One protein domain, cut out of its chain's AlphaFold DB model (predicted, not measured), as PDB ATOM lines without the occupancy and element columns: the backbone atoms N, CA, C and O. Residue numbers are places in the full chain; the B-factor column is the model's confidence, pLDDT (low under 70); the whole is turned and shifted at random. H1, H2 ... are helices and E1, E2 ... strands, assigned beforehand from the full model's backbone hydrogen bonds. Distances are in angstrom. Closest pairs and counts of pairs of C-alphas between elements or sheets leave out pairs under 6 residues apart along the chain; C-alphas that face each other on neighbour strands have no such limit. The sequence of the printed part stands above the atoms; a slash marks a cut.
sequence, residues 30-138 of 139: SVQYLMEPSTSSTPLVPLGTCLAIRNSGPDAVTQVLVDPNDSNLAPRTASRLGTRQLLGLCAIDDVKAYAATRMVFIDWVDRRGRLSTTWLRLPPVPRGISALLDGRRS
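This is residues 30 to 138 of the 139 residues of an uncharacterized protein of Agreia sp. COWG (UniProt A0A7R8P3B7). Two small antiparallel sheets lie partly face to face as a sandwich with crossed strands; H1 packs on the three-stranded sheet, and H2 lies at one end of the long axis, with the turn of the E6 and E7 hairpin at the other. The printed part has 109 residues, with two named helices and seven named strands that follow each other along the chain as E1 E2 E3 E4 E5 H1 E6 E7 H2; the class is mixed, helices and strands, with 56 residues in named elements. The sheets run E4 E3 E6 E7 and E1 E2 E5. The whole is compact, with a radius of gyration of the C-alphas of 13.9 A, yet elongated, spanning 50 by 27 by 20 A.

Find C-alpha 30 at (31.995, 32.192, 37.644), where E1, residues 30 to 33, begins. Read on to E2, residues 49 to 55, 16.6 A long, then E3, 63 to 67, E4, 76 to 78, and E5, 86 to 91. H1 covers 95 to 101; E6, 103 to 109, spans 20.1 A and E7, 115 to 121, 20.6 A. H2, 127 to 136, ends at C-alpha 136 (59.288, 27.793, 41.710).

In the larger sheet, look at N 66 and O 76, 2.8 A, for E3 and E4; N 65 and O 107, 2.8 A, for E3 and E6; and N 106 and O 118, 2.8 A, for E6 and E7. In the other, N 32 and O 52 of E1 and E2, and N 89 and O 51 of E5 and E2, are 2.8 A apart. The sheets' facing parts are 9.7 A centre to centre, their strands at 42 degrees; the closest C-alphas of E4 and E5, Arg 76 and Leu 89, are 6.2 A apart. H1 is on the sheet E1 E2 E5 at a height of 9.4 A. H1 and H2 are near each other, and in both every O i to N i+4 pair is within hydrogen-bond range.

The C-alphas farthest apart, Arg 112 and Ser 138, are 50.5 A apart. The printed part has no cut; the link E1 to E2 is long, and residues 137 to 138 are under pLDDT 70.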
ATOM      1  N   SER A  30      31.085  31.265  36.968       92.38
ATOM      2  CA  SER A  30      31.995  32.192  37.644       92.38
ATOM      3  C   SER A  30      33.421  31.666  37.595       92.38
ATOM      4  O   SER A  30      33.644  30.471  37.788       92.38
ATOM      5  N   VAL A  31      34.385  32.556  37.383       93.50
ATOM      6  CA  VAL A  31      35.816  32.231  37.395       93.50
ATOM      7  C   VAL A  31      36.331  32.205  38.832       93.50
ATOM      8  O   VAL A  31      35.973  33.063  39.636       93.50
ATOM      9  N   GLN A  32      37.194  31.243  39.151       92.19
ATOM     10  CA  GLN A  32      37.837  31.133  40.455       92.19
ATOM     11  C   GLN A  32      39.316  30.770  40.314       92.19
ATOM     12  O   GLN A  32      39.672  29.785  39.667       92.19
ATOM     13  N   TYR A  33      40.169  31.540  40.988       92.38
ATOM     14  CA  TYR A  33      41.556  31.164  41.233       92.38
ATOM     15  C   TYR A  33      41.653  30.301  42.492       92.38
ATOM     16  O   TYR A  33      41.131  30.675  43.545       92.38
ATOM     17  N   LEU A  34      42.350  29.171  42.395       89.88
ATOM     18  CA  LEU A  34      42.726  28.352  43.541       89.88
ATOM     19  C   LEU A  34      44.057  28.890  44.075       89.88
ATOM     20  O   LEU A  34      45.063  28.866  43.367       89.88
ATOM     21  N   MET A  35      44.046  29.430  45.299       80.88
ATOM     22  CA  MET A  35      45.236  30.049  45.910       80.88
ATOM     23  C   MET A  35      46.386  29.055  46.079       80.88
ATOM     24  O   MET A  35      47.550  29.441  46.022       80.88
ATOM     25  N   GLU A  36      46.042  27.780  46.231       83.38
ATOM     26  CA  GLU A  36      46.967  26.661  46.186       83.38
ATOM     27  C   GLU A  36      46.580  25.753  45.011       83.38
ATOM     28  O   GLU A  36      45.382  25.554  44.771       83.38
ATOM     29  N   PRO A  37      47.558  25.205  44.265       84.38
ATOM     30  CA  PRO A  37      47.271  24.237  43.220       84.38
ATOM     31  C   PRO A  37      46.498  23.050  43.794       84.38
ATOM     32  O   PRO A  37      46.823  22.573  44.883       84.38
ATOM     33  N   SER A  38      45.506  22.542  43.060       85.38
ATOM     34  CA  SER A  38      44.756  21.361  43.497       85.38
ATOM     35  C   SER A  38      45.706  20.199  43.818       85.38
ATOM     36  O   SER A  38      46.528  19.793  42.993       85.38
ATOM     37  N   THR A  39      45.595  19.664  45.032       82.75
ATOM     38  CA  THR A  39      46.413  18.543  45.528       82.75
ATOM     39  C   THR A  39      45.722  17.192  45.358       82.75
ATOM     40  O   THR A  39      46.369  16.151  45.421       82.75
ATOM     41  N   SER A  40      44.413  17.199  45.096       78.00
ATOM     42  CA  SER A  40      43.624  16.027  44.732       78.00
ATOM     43  C   SER A  40      43.261  16.080  43.249       78.00
ATOM     44  O   SER A  40      42.816  17.106  42.732       78.00
ATOM     45  N   SER A  41      43.475  14.964  42.551       82.06
ATOM     46  CA  SER A  41      43.121  14.841  41.138       82.06
ATOM     47  C   SER A  41      41.706  14.297  41.010       82.06
ATOM     48  O   SER A  41      41.403  13.202  41.484       82.06
ATOM     49  N   THR A  42      40.845  15.051  40.339       86.00
ATOM     50  CA  THR A  42      39.553  14.561  39.852       86.00
ATOM     51  C   THR A  42      39.489  14.766  38.340       86.00
ATOM     52  O   THR A  42      40.181  15.644  37.823       86.00
ATOM     53  N   PRO A  43      38.642  14.027  37.602       84.25
ATOM     54  CA  PRO A  43      38.513  14.227  36.158       84.25
ATOM     55  C   PRO A  43      38.148  15.667  35.764       84.25
ATOM     56  O   PRO A  43      38.559  16.135  34.709       84.25
ATOM     57  N   LEU A  44      37.391  16.373  36.612       91.56
ATOM     58  CA  LEU A  44      36.986  17.760  36.372       91.56
ATOM     59  C   LEU A  44      38.020  18.784  36.848       91.56
ATOM     60  O   LEU A  44      38.054  19.891  36.327       91.56
ATOM     61  N   VAL A  45      38.851  18.442  37.832       91.62
ATOM     62  CA  VAL A  45      39.896  19.313  38.381       91.62
ATOM     63  C   VAL A  45      41.183  18.492  38.470       91.62
ATOM     64  O   VAL A  45      41.411  17.828  39.488       91.62
ATOM     65  N   PRO A  46      42.003  18.486  37.403       88.19
ATOM     66  CA  PRO A  46      43.280  17.777  37.389       88.19
ATOM     67  C   PRO A  46      44.220  18.276  38.488       88.19
ATOM     68  O   PRO A  46      44.090  19.415  38.943       88.19
ATOM     69  N   LEU A  47      45.192  17.454  38.888       89.75
ATOM     70  CA  LEU A  47      46.242  17.851  39.832       89.75
ATOM     71  C   LEU A  47      46.992  19.102  39.338       89.75
ATOM     72  O   LEU A  47      47.344  19.197  38.163       89.75
ATOM     73  N   GLY A  48      47.262  20.045  40.239       88.06
ATOM     74  CA  GLY A  48      48.008  21.265  39.934       88.06
ATOM     75  C   GLY A  48      47.179  22.393  39.309       88.06
ATOM     76  O   GLY A  48      47.754  23.406  38.914       88.06
ATOM     77  N   THR A  49      45.853  22.241  39.228       91.62
ATOM     78  CA  THR A  49      44.933  23.276  38.731       91.62
ATOM     79  C   THR A  49      45.011  24.523  39.611       91.62
ATOM     80  O   THR A  49      44.918  24.418  40.830       91.62
ATOM     81  N   CYS A  50      45.116  25.702  38.992       92.31
ATOM     82  CA  CYS A  50      45.120  27.004  39.676       92.31
ATOM     83  C   CYS A  50      44.006  27.947  39.217       92.31
ATOM     84  O   CYS A  50      43.700  28.918  39.907       92.31
ATOM     85  N   LEU A  51      43.389  27.672  38.070       93.81
ATOM     86  CA  LEU A  51      42.250  28.419  37.553       93.81
ATOM     87  C   LEU A  51      41.139  27.436  37.221       93.81
ATOM     88  O   LEU A  51      41.394  26.416  36.585       93.81
ATOM     89  N   ALA A  52      39.918  27.747  37.626       95.12
ATOM     90  CA  ALA A  52      38.742  26.944  37.344       95.12
ATOM     91  C   ALA A  52      37.536  27.838  37.040       95.12
ATOM     92  O   ALA A  52      37.491  29.004  37.436       95.12
ATOM     93  N   ILE A  53      36.533  27.271  36.376       95.31
ATOM     94  CA  ILE A  53      35.185  27.842  36.343       95.31
ATOM     95  C   ILE A  53      34.261  27.027  37.229       95.31
ATOM     96  O   ILE A  53      34.417  25.815  37.368       95.31
ATOM     97  N   ARG A  54      33.262  27.687  37.798       95.00
ATOM     98  CA  ARG A  54      32.199  27.064  38.578       95.00
ATOM     99  C   ARG A  54      30.874  27.236  37.865       95.00
ATOM    100  O   ARG A  54      30.555  28.350  37.462       95.00
ATOM    101  N   ASN A  55      30.078  26.174  37.774       93.31
ATOM    102  CA  ASN A  55      28.670  26.310  37.401       93.31
ATOM    103  C   ASN A  55      27.888  26.879  38.597       93.31
ATOM    104  O   ASN A  55      27.641  26.180  39.578       93.31
ATOM    105  N   SER A  56      27.533  28.156  38.527       90.12
ATOM    106  CA  SER A  56      26.743  28.882  39.524       90.12
ATOM    107  C   SER A  56      25.250  28.934  39.176       90.12
ATOM    108  O   SER A  56      24.457  29.414  39.981       90.12
ATOM    109  N   GLY A  57      24.854  28.397  38.016       87.12
ATOM    110  CA  GLY A  57      23.454  28.248  37.639       87.12
ATOM    111  C   GLY A  57      22.707  27.199  38.476       87.12
ATOM    112  O   GLY A  57      23.330  26.347  39.119       87.12
ATOM    113  N   PRO A  58      21.363  27.218  38.445       85.31
ATOM    114  CA  PRO A  58      20.539  26.301  39.233       85.31
ATOM    115  C   PRO A  58      20.704  24.839  38.789       85.31
ATOM    116  O   PRO A  58      20.660  23.924  39.613       85.31
ATOM    117  N   ASP A  59      20.976  24.614  37.501       88.56
ATOM    118  CA  ASP A  59      21.015  23.286  36.900       88.56
ATOM    119  C   ASP A  59      22.395  22.852  36.410       88.56
ATOM    120  O   ASP A  59      23.167  23.615  35.813       88.56
ATOM    121  N   ALA A  60      22.635  21.548  36.558       91.06
ATOM    122  CA  ALA A  60      23.736  20.863  35.897       91.06
ATOM    123  C   ALA A  60      23.619  20.985  34.372       91.06
ATOM    124  O   ALA A  60      22.521  20.912  33.821       91.06
ATOM    125  N   VAL A  61      24.759  21.098  33.707       93.19
ATOM    126  CA  VAL A  61      24.882  21.098  32.244       93.19
ATOM    127  C   VAL A  61      25.426  19.755  31.771       93.19
ATOM    128  O   VAL A  61      26.150  19.076  32.506       93.19
ATOM    129  N   THR A  62      25.030  19.352  30.570       94.44
ATOM    130  CA  THR A  62      25.363  18.049  29.975       94.44
ATOM    131  C   THR A  62      26.588  18.118  29.078       94.44
ATOM    132  O   THR A  62      27.218  17.099  28.846       94.44
ATOM    133  N   GLN A  63      26.964  19.296  28.593       95.25
ATOM    134  CA  GLN A  63      28.232  19.526  27.907       95.25
ATOM    135  C   GLN A  63      28.716  20.933  28.235       95.25
ATOM    136  O   GLN A  63      27.898  21.846  28.350       95.25
ATOM    137  N   VAL A  64      30.026  21.091  28.404       96.50
ATOM    138  CA  VAL A  64      30.702  22.383  28.551       96.50
ATOM    139  C   VAL A  64      31.976  22.348  27.730       96.50
ATOM    140  O   VAL A  64      32.720  21.371  27.815       96.50
ATOM    141  N   LEU A  65      32.225  23.419  26.991       97.00
ATOM    142  CA  LEU A  65      33.479  23.740  26.333       97.00
ATOM    143  C   LEU A  65      33.902  25.128  26.812       97.00
ATOM    144  O   LEU A  65      33.109  26.062  26.766       97.00
ATOM    145  N   VAL A  66      35.139  25.246  27.277       96.50
ATOM    146  CA  VAL A  66      35.768  26.513  27.639       96.50
ATOM    147  C   VAL A  66      36.936  26.742  26.701       96.50
ATOM    148  O   VAL A  66      37.885  25.955  26.696       96.50
ATOM    149  N   ASP A  67      36.860  27.820  25.937       96.19
ATOM    150  CA  ASP A  67      37.881  28.232  24.986       96.19
ATOM    151  C   ASP A  67      38.624  29.474  25.523       96.19
ATOM    152  O   ASP A  67      37.987  30.501  25.794       96.19
ATOM    153  N   PRO A  68      39.953  29.405  25.719       93.19
ATOM    154  CA  PRO A  68      40.766  30.538  26.156       93.19
ATOM    155  C   PRO A  68      40.921  31.658  25.125       93.19
ATOM    156  O   PRO A  68      41.453  32.707  25.483       93.19
ATOM    157  N   ASN A  69      40.461  31.473  23.883       88.50
ATOM    158  CA  ASN A  69      40.653  32.405  22.774       88.50
ATOM    159  C   ASN A  69      42.140  32.703  22.489       88.50
ATOM    160  O   ASN A  69      42.507  33.803  22.079       88.50
ATOM    161  N   ASP A  70      43.000  31.715  22.736       88.25
ATOM    162  CA  ASP A  70      44.425  31.724  22.412       88.25
ATOM    163  C   ASP A  70      44.795  30.338  21.885       88.25
ATOM    164  O   ASP A  70      44.594  29.331  22.564       88.25
ATOM    165  N   SER A  71      45.345  30.281  20.673       82.06
ATOM    166  CA  SER A  71      45.665  29.025  19.989       82.06
ATOM    167  C   SER A  71      46.740  28.188  20.686       82.06
ATOM    168  O   SER A  71      46.886  27.009  20.371       82.06
ATOM    169  N   ASN A  72      47.511  28.773  21.607       88.69
ATOM    170  CA  ASN A  72      48.543  28.061  22.362       88.69
ATOM    171  C   ASN A  72      47.994  27.395  23.629       88.69
ATOM    172  O   ASN A  72      48.692  26.599  24.256       88.69
ATOM    173  N   LEU A  73      46.763  27.723  24.025       90.50
ATOM    174  CA  LEU A  73      46.127  27.191  25.218       90.50
ATOM    175  C   LEU A  73      45.048  26.189  24.820       90.50
ATOM    176  O   LEU A  73      44.143  26.484  24.045       90.50
ATOM    177  N   ALA A  74      45.129  24.983  25.376       90.56
ATOM    178  CA  ALA A  74      44.151  23.951  25.074       90.56
ATOM    179  C   ALA A  74      42.770  24.314  25.658       90.56
ATOM    180  O   ALA A  74      42.694  24.694  26.838       90.56
ATOM    181  N   PRO A  75      41.680  24.138  24.886       93.69
ATOM    182  CA  PRO A  75      40.334  24.261  25.415       93.69
ATOM    183  C   PRO A  75      40.053  23.154  26.433       93.69
ATOM    184  O   PRO A  75      40.661  22.075  26.417       93.69
ATOM    185  N   ARG A  76      39.095  23.404  27.323       95.44
ATOM    186  CA  ARG A  76      38.667  22.438  28.340       95.44
ATOM    187  C   ARG A  76      37.234  22.022  28.136       95.44
ATOM    188  O   ARG A  76      36.372  22.855  27.887       95.44
ATOM    189  N   THR A  77      36.977  20.731  28.297       95.62
ATOM    190  CA  THR A  77      35.644  20.166  28.113       95.62
ATOM    191  C   THR A  77      35.210  19.333  29.306       95.62
ATOM    192  O   THR A  77      36.027  18.760  30.027       95.62
ATOM    193  N   ALA A  78      33.897  19.260  29.508       95.31
ATOM    194  CA  ALA A  78      33.284  18.344  30.455       95.31
ATOM    195  C   ALA A  78      31.957  17.814  29.907       95.31
ATOM    196  O   ALA A  78      31.078  18.588  29.533       95.31
ATOM    197  N   SER A  79      31.779  16.492  29.937       92.25
ATOM    198  CA  SER A  79      30.522  15.818  29.561       92.25
ATOM    199  C   SER A  79      29.433  15.913  30.632       92.25
ATOM    200  O   SER A  79      28.354  15.348  30.486       92.25
ATOM    201  N   ARG A  80      29.735  16.543  31.769       93.81
ATOM    202  CA  ARG A  80      28.763  16.936  32.786       93.81
ATOM    203  C   ARG A  80      29.426  17.907  33.742       93.81
ATOM    204  O   ARG A  80      30.503  17.613  34.253       93.81
ATOM    205  N   LEU A  81      28.750  19.008  34.049       94.38
ATOM    206  CA  LEU A  81      29.171  19.902  35.125       94.38
ATOM    207  C   LEU A  81      27.980  20.188  36.036       94.38
ATOM    208  O   LEU A  81      27.031  20.888  35.672       94.38
ATOM    209  N   GLY A  82      28.010  19.576  37.218       92.38
ATOM    210  CA  GLY A  82      26.976  19.719  38.232       92.38
ATOM    211  C   GLY A  82      26.879  21.140  38.777       92.38
ATOM    212  O   GLY A  82      27.806  21.939  38.662       92.38
ATOM    213  N   THR A  83      25.752  21.447  39.409       90.38
ATOM    214  CA  THR A  83      25.566  22.705  40.137       90.38
ATOM    215  C   THR A  83      26.669  22.853  41.188       90.38
ATOM    216  O   THR A  83      26.947  21.917  41.937       90.38
ATOM    217  N   ARG A  84      27.310  24.023  41.232       89.12
ATOM    218  CA  ARG A  84      28.436  24.379  42.111       89.12
ATOM    219  C   ARG A  84      29.730  23.585  41.904       89.12
ATOM    220  O   ARG A  84      30.673  23.817  42.660       89.12
ATOM    221  N   GLN A  85      29.799  22.697  40.911       93.12
ATOM    222  CA  GLN A  85      31.027  21.972  40.587       93.12
ATOM    223  C   GLN A  85      32.010  22.855  39.818       93.12
ATOM    224  O   GLN A  85      31.608  23.777  39.103       93.12
ATOM    225  N   LEU A  86      33.292  22.536  39.985       94.25
ATOM    226  CA  LEU A  86      34.402  23.186  39.304       94.25
ATOM    227  C   LEU A  86      34.822  22.394  38.069       94.25
ATOM    228  O   LEU A  86      34.834  21.167  38.097       94.25
ATOM    229  N   LEU A  87      35.210  23.121  37.027       96.06
ATOM    230  CA  LEU A  87      35.974  22.626  35.892       96.06
ATOM    231  C   LEU A  87      37.314  23.361  35.875       96.06
ATOM    232  O   LEU A  87      37.353  24.582  35.718       96.06
ATOM    233  N   GLY A  88      38.402  22.623  36.071       95.44
ATOM    234  CA  GLY A  88      39.761  23.135  36.010       95.44
ATOM    235  C   GLY A  88      40.112  23.586  34.598       95.44
ATOM    236  O   GLY A  88      39.958  22.834  33.638       95.44
ATOM    237  N   LEU A  89      40.587  24.823  34.485       94.31
ATOM    238  CA  LEU A  89      41.010  25.429  33.231       94.31
ATOM    239  C   LEU A  89      42.488  25.162  32.964       94.31
ATOM    240  O   LEU A  89      42.851  24.585  31.937       94.31
ATOM    241  N   CYS A  90      43.348  25.538  33.908       93.44
ATOM    242  CA  CYS A  90      44.788  25.488  33.700       93.44
ATOM    243  C   CYS A  90      45.562  25.142  34.969       93.44
ATOM    244  O   CYS A  90      45.115  25.394  36.097       93.44
ATOM    245  N   ALA A  91      46.747  24.574  34.752       91.38
ATOM    246  CA  ALA A  91      47.730  24.377  35.799       91.38
ATOM    247  C   ALA A  91      48.414  25.704  36.155       91.38
ATOM    248  O   ALA A  91      48.228  26.726  35.487       91.38
ATOM    249  N   ILE A  92      49.213  25.680  37.218       88.75
ATOM    250  CA  ILE A  92      49.974  26.850  37.659       88.75
ATOM    251  C   ILE A  92      50.890  27.413  36.564       88.75
ATOM    252  O   ILE A  92      50.936  28.627  36.401       88.75
ATOM    253  N   ASP A  93      51.561  26.567  35.783       88.81
ATOM    254  CA  ASP A  93      52.559  27.016  34.802       88.81
ATOM    255  C   ASP A  93      51.928  27.818  33.648       88.81
ATOM    256  O   ASP A  93      52.533  28.765  33.140       88.81
ATOM    257  N   ASP A  94      50.662  27.534  33.331       91.31
ATOM    258  CA  ASP A  94      49.903  28.185  32.258       91.31
ATOM    259  C   ASP A  94      49.056  29.371  32.747       91.31
ATOM    260  O   ASP A  94      48.474  30.102  31.943       91.31
ATOM    261  N   VAL A  95      48.963  29.603  34.063       91.12
ATOM    262  CA  VAL A  95      48.007  30.568  34.638       91.12
ATOM    263  C   VAL A  95      48.261  32.009  34.188       91.12
ATOM    264  O   VAL A  95      47.315  32.777  34.012       91.12
ATOM    265  N   LYS A  96      49.528  32.383  33.954       91.25
ATOM    266  CA  LYS A  96      49.892  33.708  33.427       91.25
ATOM    267  C   LYS A  96      49.440  33.866  31.972       91.25
ATOM    268  O   LYS A  96      48.957  34.937  31.619       91.25
ATOM    269  N   ALA A  97      49.561  32.814  31.160       92.19
ATOM    270  CA  ALA A  97      49.104  32.821  29.773       92.19
ATOM    271  C   ALA A  97      47.573  32.883  29.703       92.19
ATOM    272  O   ALA A  97      47.035  33.754  29.030       92.19
ATOM    273  N   TYR A  98      46.876  32.059  30.494       93.06
ATOM    274  CA  TYR A  98      45.417  32.119  30.615       93.06
ATOM    275  C   TYR A  98      44.944  33.516  31.032       93.06
ATOM    276  O   TYR A  98      44.116  34.115  30.362       93.06
ATOM    277  N   ALA A  99      45.500  34.102  32.095       91.75
ATOM    278  CA  ALA A  99      45.095  35.441  32.529       91.75
ATOM    279  C   ALA A  99      45.384  36.539  31.483       91.75
ATOM    280  O   ALA A  99      44.674  37.547  31.439       91.75
ATOM    281  N   ALA A 100      46.404  36.357  30.636       92.88
ATOM    282  CA  ALA A 100      46.749  37.301  29.580       92.88
ATOM    283  C   ALA A 100      45.704  37.359  28.454       92.88
ATOM    284  O   ALA A 100      45.576  38.414  27.831       92.88
ATOM    285  N   THR A 101      44.908  36.300  28.246       93.12
ATOM    286  CA  THR A 101      43.810  36.311  27.260       93.12
ATOM    287  C   THR A 101      42.680  37.262  27.665       93.12
ATOM    288  O   THR A 101      41.921  37.733  26.818       93.12
ATOM    289  N   ARG A 102      42.578  37.597  28.965       92.00
ATOM    290  CA  ARG A 102      41.570  38.475  29.604       92.00
ATOM    291  C   ARG A 102      40.126  37.992  29.514       92.00
ATOM    292  O   ARG A 102      39.286  38.503  30.258       92.00
ATOM    293  N   MET A 103      39.817  37.048  28.635       93.50
ATOM    294  CA  MET A 103      38.485  36.501  28.440       93.50
ATOM    295  C   MET A 103      38.545  35.031  28.036       93.50
ATOM    296  O   MET A 103      39.498  34.594  27.401       93.50
ATOM    297  N   VAL A 104      37.503  34.290  28.392       94.69
ATOM    298  CA  VAL A 104      37.250  32.919  27.934       94.69
ATOM    299  C   VAL A 104      35.840  32.849  27.362       94.69
ATOM    300  O   VAL A 104      34.934  33.503  27.885       94.69
ATOM    301  N   PHE A 105      35.646  32.042  26.327       95.00
ATOM    302  CA  PHE A 105      34.327  31.709  25.799       95.00
ATOM    303  C   PHE A 105      33.856  30.393  26.396       95.00
ATOM    304  O   PHE A 105      34.655  29.493  26.650       95.00
ATOM    305  N   ILE A 106      32.561  30.300  26.666       95.56
ATOM    306  CA  ILE A 106      31.947  29.109  27.233       95.56
ATOM    307  C   ILE A 106      30.736  28.753  26.388       95.56
ATOM    308  O   ILE A 106      29.750  29.491  26.379       95.56
ATOM    309  N   ASP A 107      30.802  27.587  25.759       95.44
ATOM    310  CA  ASP A 107      29.658  26.931  25.146       95.44
ATOM    311  C   ASP A 107      29.163  25.830  26.078       95.44
ATOM    312  O   ASP A 107      29.952  25.074  26.654       95.44
ATOM    313  N   TRP A 108      27.850  25.720  26.256       95.62
ATOM    314  CA  TRP A 108      27.272  24.655  27.068       95.62
ATOM    315  C   TRP A 108      25.917  24.195  26.558       95.62
ATOM    316  O   TRP A 108      25.162  24.942  25.939       95.62
ATOM    317  N   VAL A 109      25.587  22.953  26.902       94.06
ATOM    318  CA  VAL A 109      24.283  22.352  26.634       94.06
ATOM    319  C   VAL A 109      23.542  22.170  27.955       94.06
ATOM    320  O   VAL A 109      24.065  21.590  28.914       94.06
ATOM    321  N   ASP A 110      22.330  22.718  28.043       90.56
ATOM    322  CA  ASP A 110      21.470  22.529  29.212       90.56
ATOM    323  C   ASP A 110      20.818  21.130  29.231       90.56
ATOM    324  O   ASP A 110      20.937  20.334  28.299       90.56
ATOM    325  N   ARG A 111      20.109  20.792  30.316       87.69
ATOM    326  CA  ARG A 111      19.450  19.477  30.440       87.69
ATOM    327  C   ARG A 111      18.364  19.223  29.393       87.69
ATOM    328  O   ARG A 111      17.985  18.073  29.207       87.69
ATOM    329  N   ARG A 112      17.847  20.272  28.747       90.50
ATOM    330  CA  ARG A 112      16.846  20.175  27.678       90.50
ATOM    331  C   ARG A 112      17.503  20.012  26.303       90.50
ATOM    332  O   ARG A 112      16.790  19.939  25.310       90.50
ATOM    333  N   GLY A 113      18.836  19.950  26.237       90.56
ATOM    334  CA  GLY A 113      19.583  19.811  24.990       90.56
ATOM    335  C   GLY A 113      19.799  21.130  24.249       90.56
ATOM    336  O   GLY A 113      20.239  21.113  23.104       90.56
ATOM    337  N   ARG A 114      19.500  22.280  24.866       92.38
ATOM    338  CA  ARG A 114      19.682  23.580  24.218       92.38
ATOM    339  C   ARG A 114      21.124  24.053  24.379       92.38
ATOM    340  O   ARG A 114      21.618  24.155  25.502       92.38
ATOM    341  N   LEU A 115      21.754  24.374  23.251       92.56
ATOM    342  CA  LEU A 115      23.067  25.010  23.194       92.56
ATOM    343  C   LEU A 115      22.951  26.490  23.572       92.56
ATOM    344  O   LEU A 115      21.996  27.176  23.203       92.56
ATOM    345  N   SER A 116      23.917  26.985  24.327       93.06
ATOM    346  CA  SER A 116      24.042  28.392  24.689       93.06
ATOM    347  C   SER A 116      25.513  28.770  24.805       93.06
ATOM    348  O   SER A 116      26.352  27.917  25.091       93.06
ATOM    349  N   THR A 117      25.789  30.054  24.599       93.06
ATOM    350  CA  THR A 117      27.141  30.618  24.577       93.06
ATOM    351  C   THR A 117      27.194  31.853  25.462       93.06
ATOM    352  O   THR A 117      26.238  32.627  25.539       93.06
ATOM    353  N   THR A 118      28.321  32.041  26.137       93.06
ATOM    354  CA  THR A 118      28.641  33.216  26.942       93.06
ATOM    355  C   THR A 118      30.148  33.401  26.968       93.06
ATOM    356  O   THR A 118      30.906  32.572  26.465       93.06
ATOM    357  N   TRP A 119      30.596  34.484  27.575       92.31
ATOM    358  CA  TRP A 119      32.001  34.748  27.818       92.31
ATOM    359  C   TRP A 119      32.182  35.228  29.253       92.31
ATOM    360  O   TRP A 119      31.271  35.797  29.854       92.31
ATOM    361  N   LEU A 120      33.366  34.995  29.812       92.81
ATOM    362  CA  LEU A 120      33.745  35.499  31.129       92.81
ATOM    363  C   LEU A 120      35.038  36.285  31.022       92.81
ATOM    364  O   LEU A 120      35.987  35.850  30.371       92.81
ATOM    365  N   ARG A 121      35.107  37.417  31.725       92.44
ATOM    366  CA  ARG A 121      36.380  38.103  31.958       92.44
ATOM    367  C   ARG A 121      37.214  37.324  32.967       92.44
ATOM    368  O   ARG A 121      36.723  36.945  34.029       92.44
ATOM    369  N   LEU A 122      38.493  37.158  32.658       91.00
ATOM    370  CA  LEU A 122      39.461  36.610  33.593       91.00
ATOM    371  C   LEU A 122      39.995  37.736  34.491       91.00
ATOM    372  O   LEU A 122      40.449  38.764  33.977       91.00
ATOM    373  N   PRO A 123      39.957  37.579  35.827       88.38
ATOM    374  CA  PRO A 123      40.597  38.534  36.715       88.38
ATOM    375  C   PRO A 123      42.123  38.479  36.544       88.38
ATOM    376  O   PRO A 123      42.655  37.438  36.144       88.38
ATOM    377  N   PRO A 124      42.856  39.544  36.913       89.75
ATOM    378  CA  PRO A 124      44.310  39.484  37.033       89.75
ATOM    379  C   PRO A 124      44.752  38.349  37.962       89.75
ATOM    380  O   PRO A 124      44.054  38.028  38.928       89.75
ATOM    381  N   VAL A 125      45.931  37.776  37.704       91.06
ATOM    382  CA  VAL A 125      46.490  36.721  38.561       91.06
ATOM    383  C   VAL A 125      46.682  37.266  39.984       91.06
ATOM    384  O   VAL A 125      47.363  38.282  40.165       91.06
ATOM    385  N   PRO A 126      46.127  36.605  41.013       90.62
ATOM    386  CA  PRO A 126      46.342  36.987  42.401       90.62
ATOM    387  C   PRO A 126      47.831  37.018  42.769       90.62
ATOM    388  O   PRO A 126      48.627  36.191  42.314       90.62
ATOM    389  N   ARG A 127      48.211  37.945  43.658       89.00
ATOM    390  CA  ARG A 127      49.607  38.092  44.111       89.00
ATOM    391  C   ARG A 127      50.177  36.803  44.713       89.00
ATOM    392  O   ARG A 127      51.329  36.490  44.445       89.00
ATOM    393  N   GLY A 128      49.374  36.039  45.459       85.50
ATOM    394  CA  GLY A 128      49.799  34.761  46.049       85.50
ATOM    395  C   GLY A 128      50.222  33.724  45.004       85.50
ATOM    396  O   GLY A 128      51.289  33.132  45.123       85.50
ATOM    397  N   ILE A 129      49.448  33.581  43.922       85.94
ATOM    398  CA  ILE A 129      49.785  32.686  42.801       85.94
ATOM    399  C   ILE A 129      51.024  33.197  42.054       85.94
ATOM    400  O   ILE A 129      51.886  32.411  41.665       85.94
ATOM    401  N   SER A 130      51.148  34.518  41.894       85.25
ATOM    402  CA  SER A 130      52.324  35.126  41.260       85.25
ATOM    403  C   SER A 130      53.606  34.844  42.056       85.25
ATOM    404  O   SER A 130      54.592  34.400  41.478       85.25
ATOM    405  N   ALA A 131      53.562  34.997  43.382       85.00
ATOM    406  CA  ALA A 131      54.683  34.686  44.265       85.00
ATOM    407  C   ALA A 131      55.052  33.192  44.242       85.00
ATOM    408  O   ALA A 131      56.233  32.846  44.229       85.00
ATOM    409  N   LEU A 132      54.056  32.298  44.188       83.06
ATOM    410  CA  LEU A 132      54.281  30.853  44.083       83.06
ATOM    411  C   LEU A 132      55.021  30.477  42.788       83.06
ATOM    412  O   LEU A 132      55.917  29.633  42.808       83.06
ATOM    413  N   LEU A 133      54.679  31.127  41.673       83.00
ATOM    414  CA  LEU A 133      55.371  30.959  40.392       83.00
ATOM    415  C   LEU A 133      56.827  31.428  40.446       83.00
ATOM    416  O   LEU A 133      57.719  30.725  39.971       83.00
ATOM    417  N   ASP A 134      57.075  32.598  41.029       82.69
ATOM    418  CA  ASP A 134      58.420  33.174  41.104       82.69
ATOM    419  C   ASP A 134      59.327  32.352  42.046       82.69
ATOM    420  O   ASP A 134      60.503  32.119  41.755       82.69
ATOM    421  N   GLY A 135      58.755  31.804  43.126       77.94
ATOM    422  CA  GLY A 135      59.443  30.885  44.034       77.94
ATOM    423  C   GLY A 135      59.792  29.531  43.403       77.94
ATOM    424  O   GLY A 135      60.835  28.965  43.726       77.94
ATOM    425  N   ARG A 136      58.973  29.019  42.470       70.94
ATOM    426  CA  ARG A 136      59.288  27.793  41.710       70.94
ATOM    427  C   ARG A 136      60.422  27.983  40.710       70.94
ATOM    428  O   ARG A 136      61.195  27.059  40.516       70.94
ATOM    429  N   ARG A 137      60.531  29.161  40.090       62.91
ATOM    430  CA  ARG A 137      61.603  29.474  39.125       62.91
ATOM    431  C   ARG A 137      62.978  29.668  39.769       62.91
ATOM    432  O   ARG A 137      63.969  29.733  39.054       62.91
ATOM    433  N   SER A 138      63.025  29.798  41.093       60.78
ATOM    434  CA  SER A 138      64.252  30.031  41.864       60.78
ATOM    435  C   SER A 138      64.853  28.746  42.459       60.78
ATOM    436  O   SER A 138      65.782  28.829  43.260       60.78
TER     437      SER A 138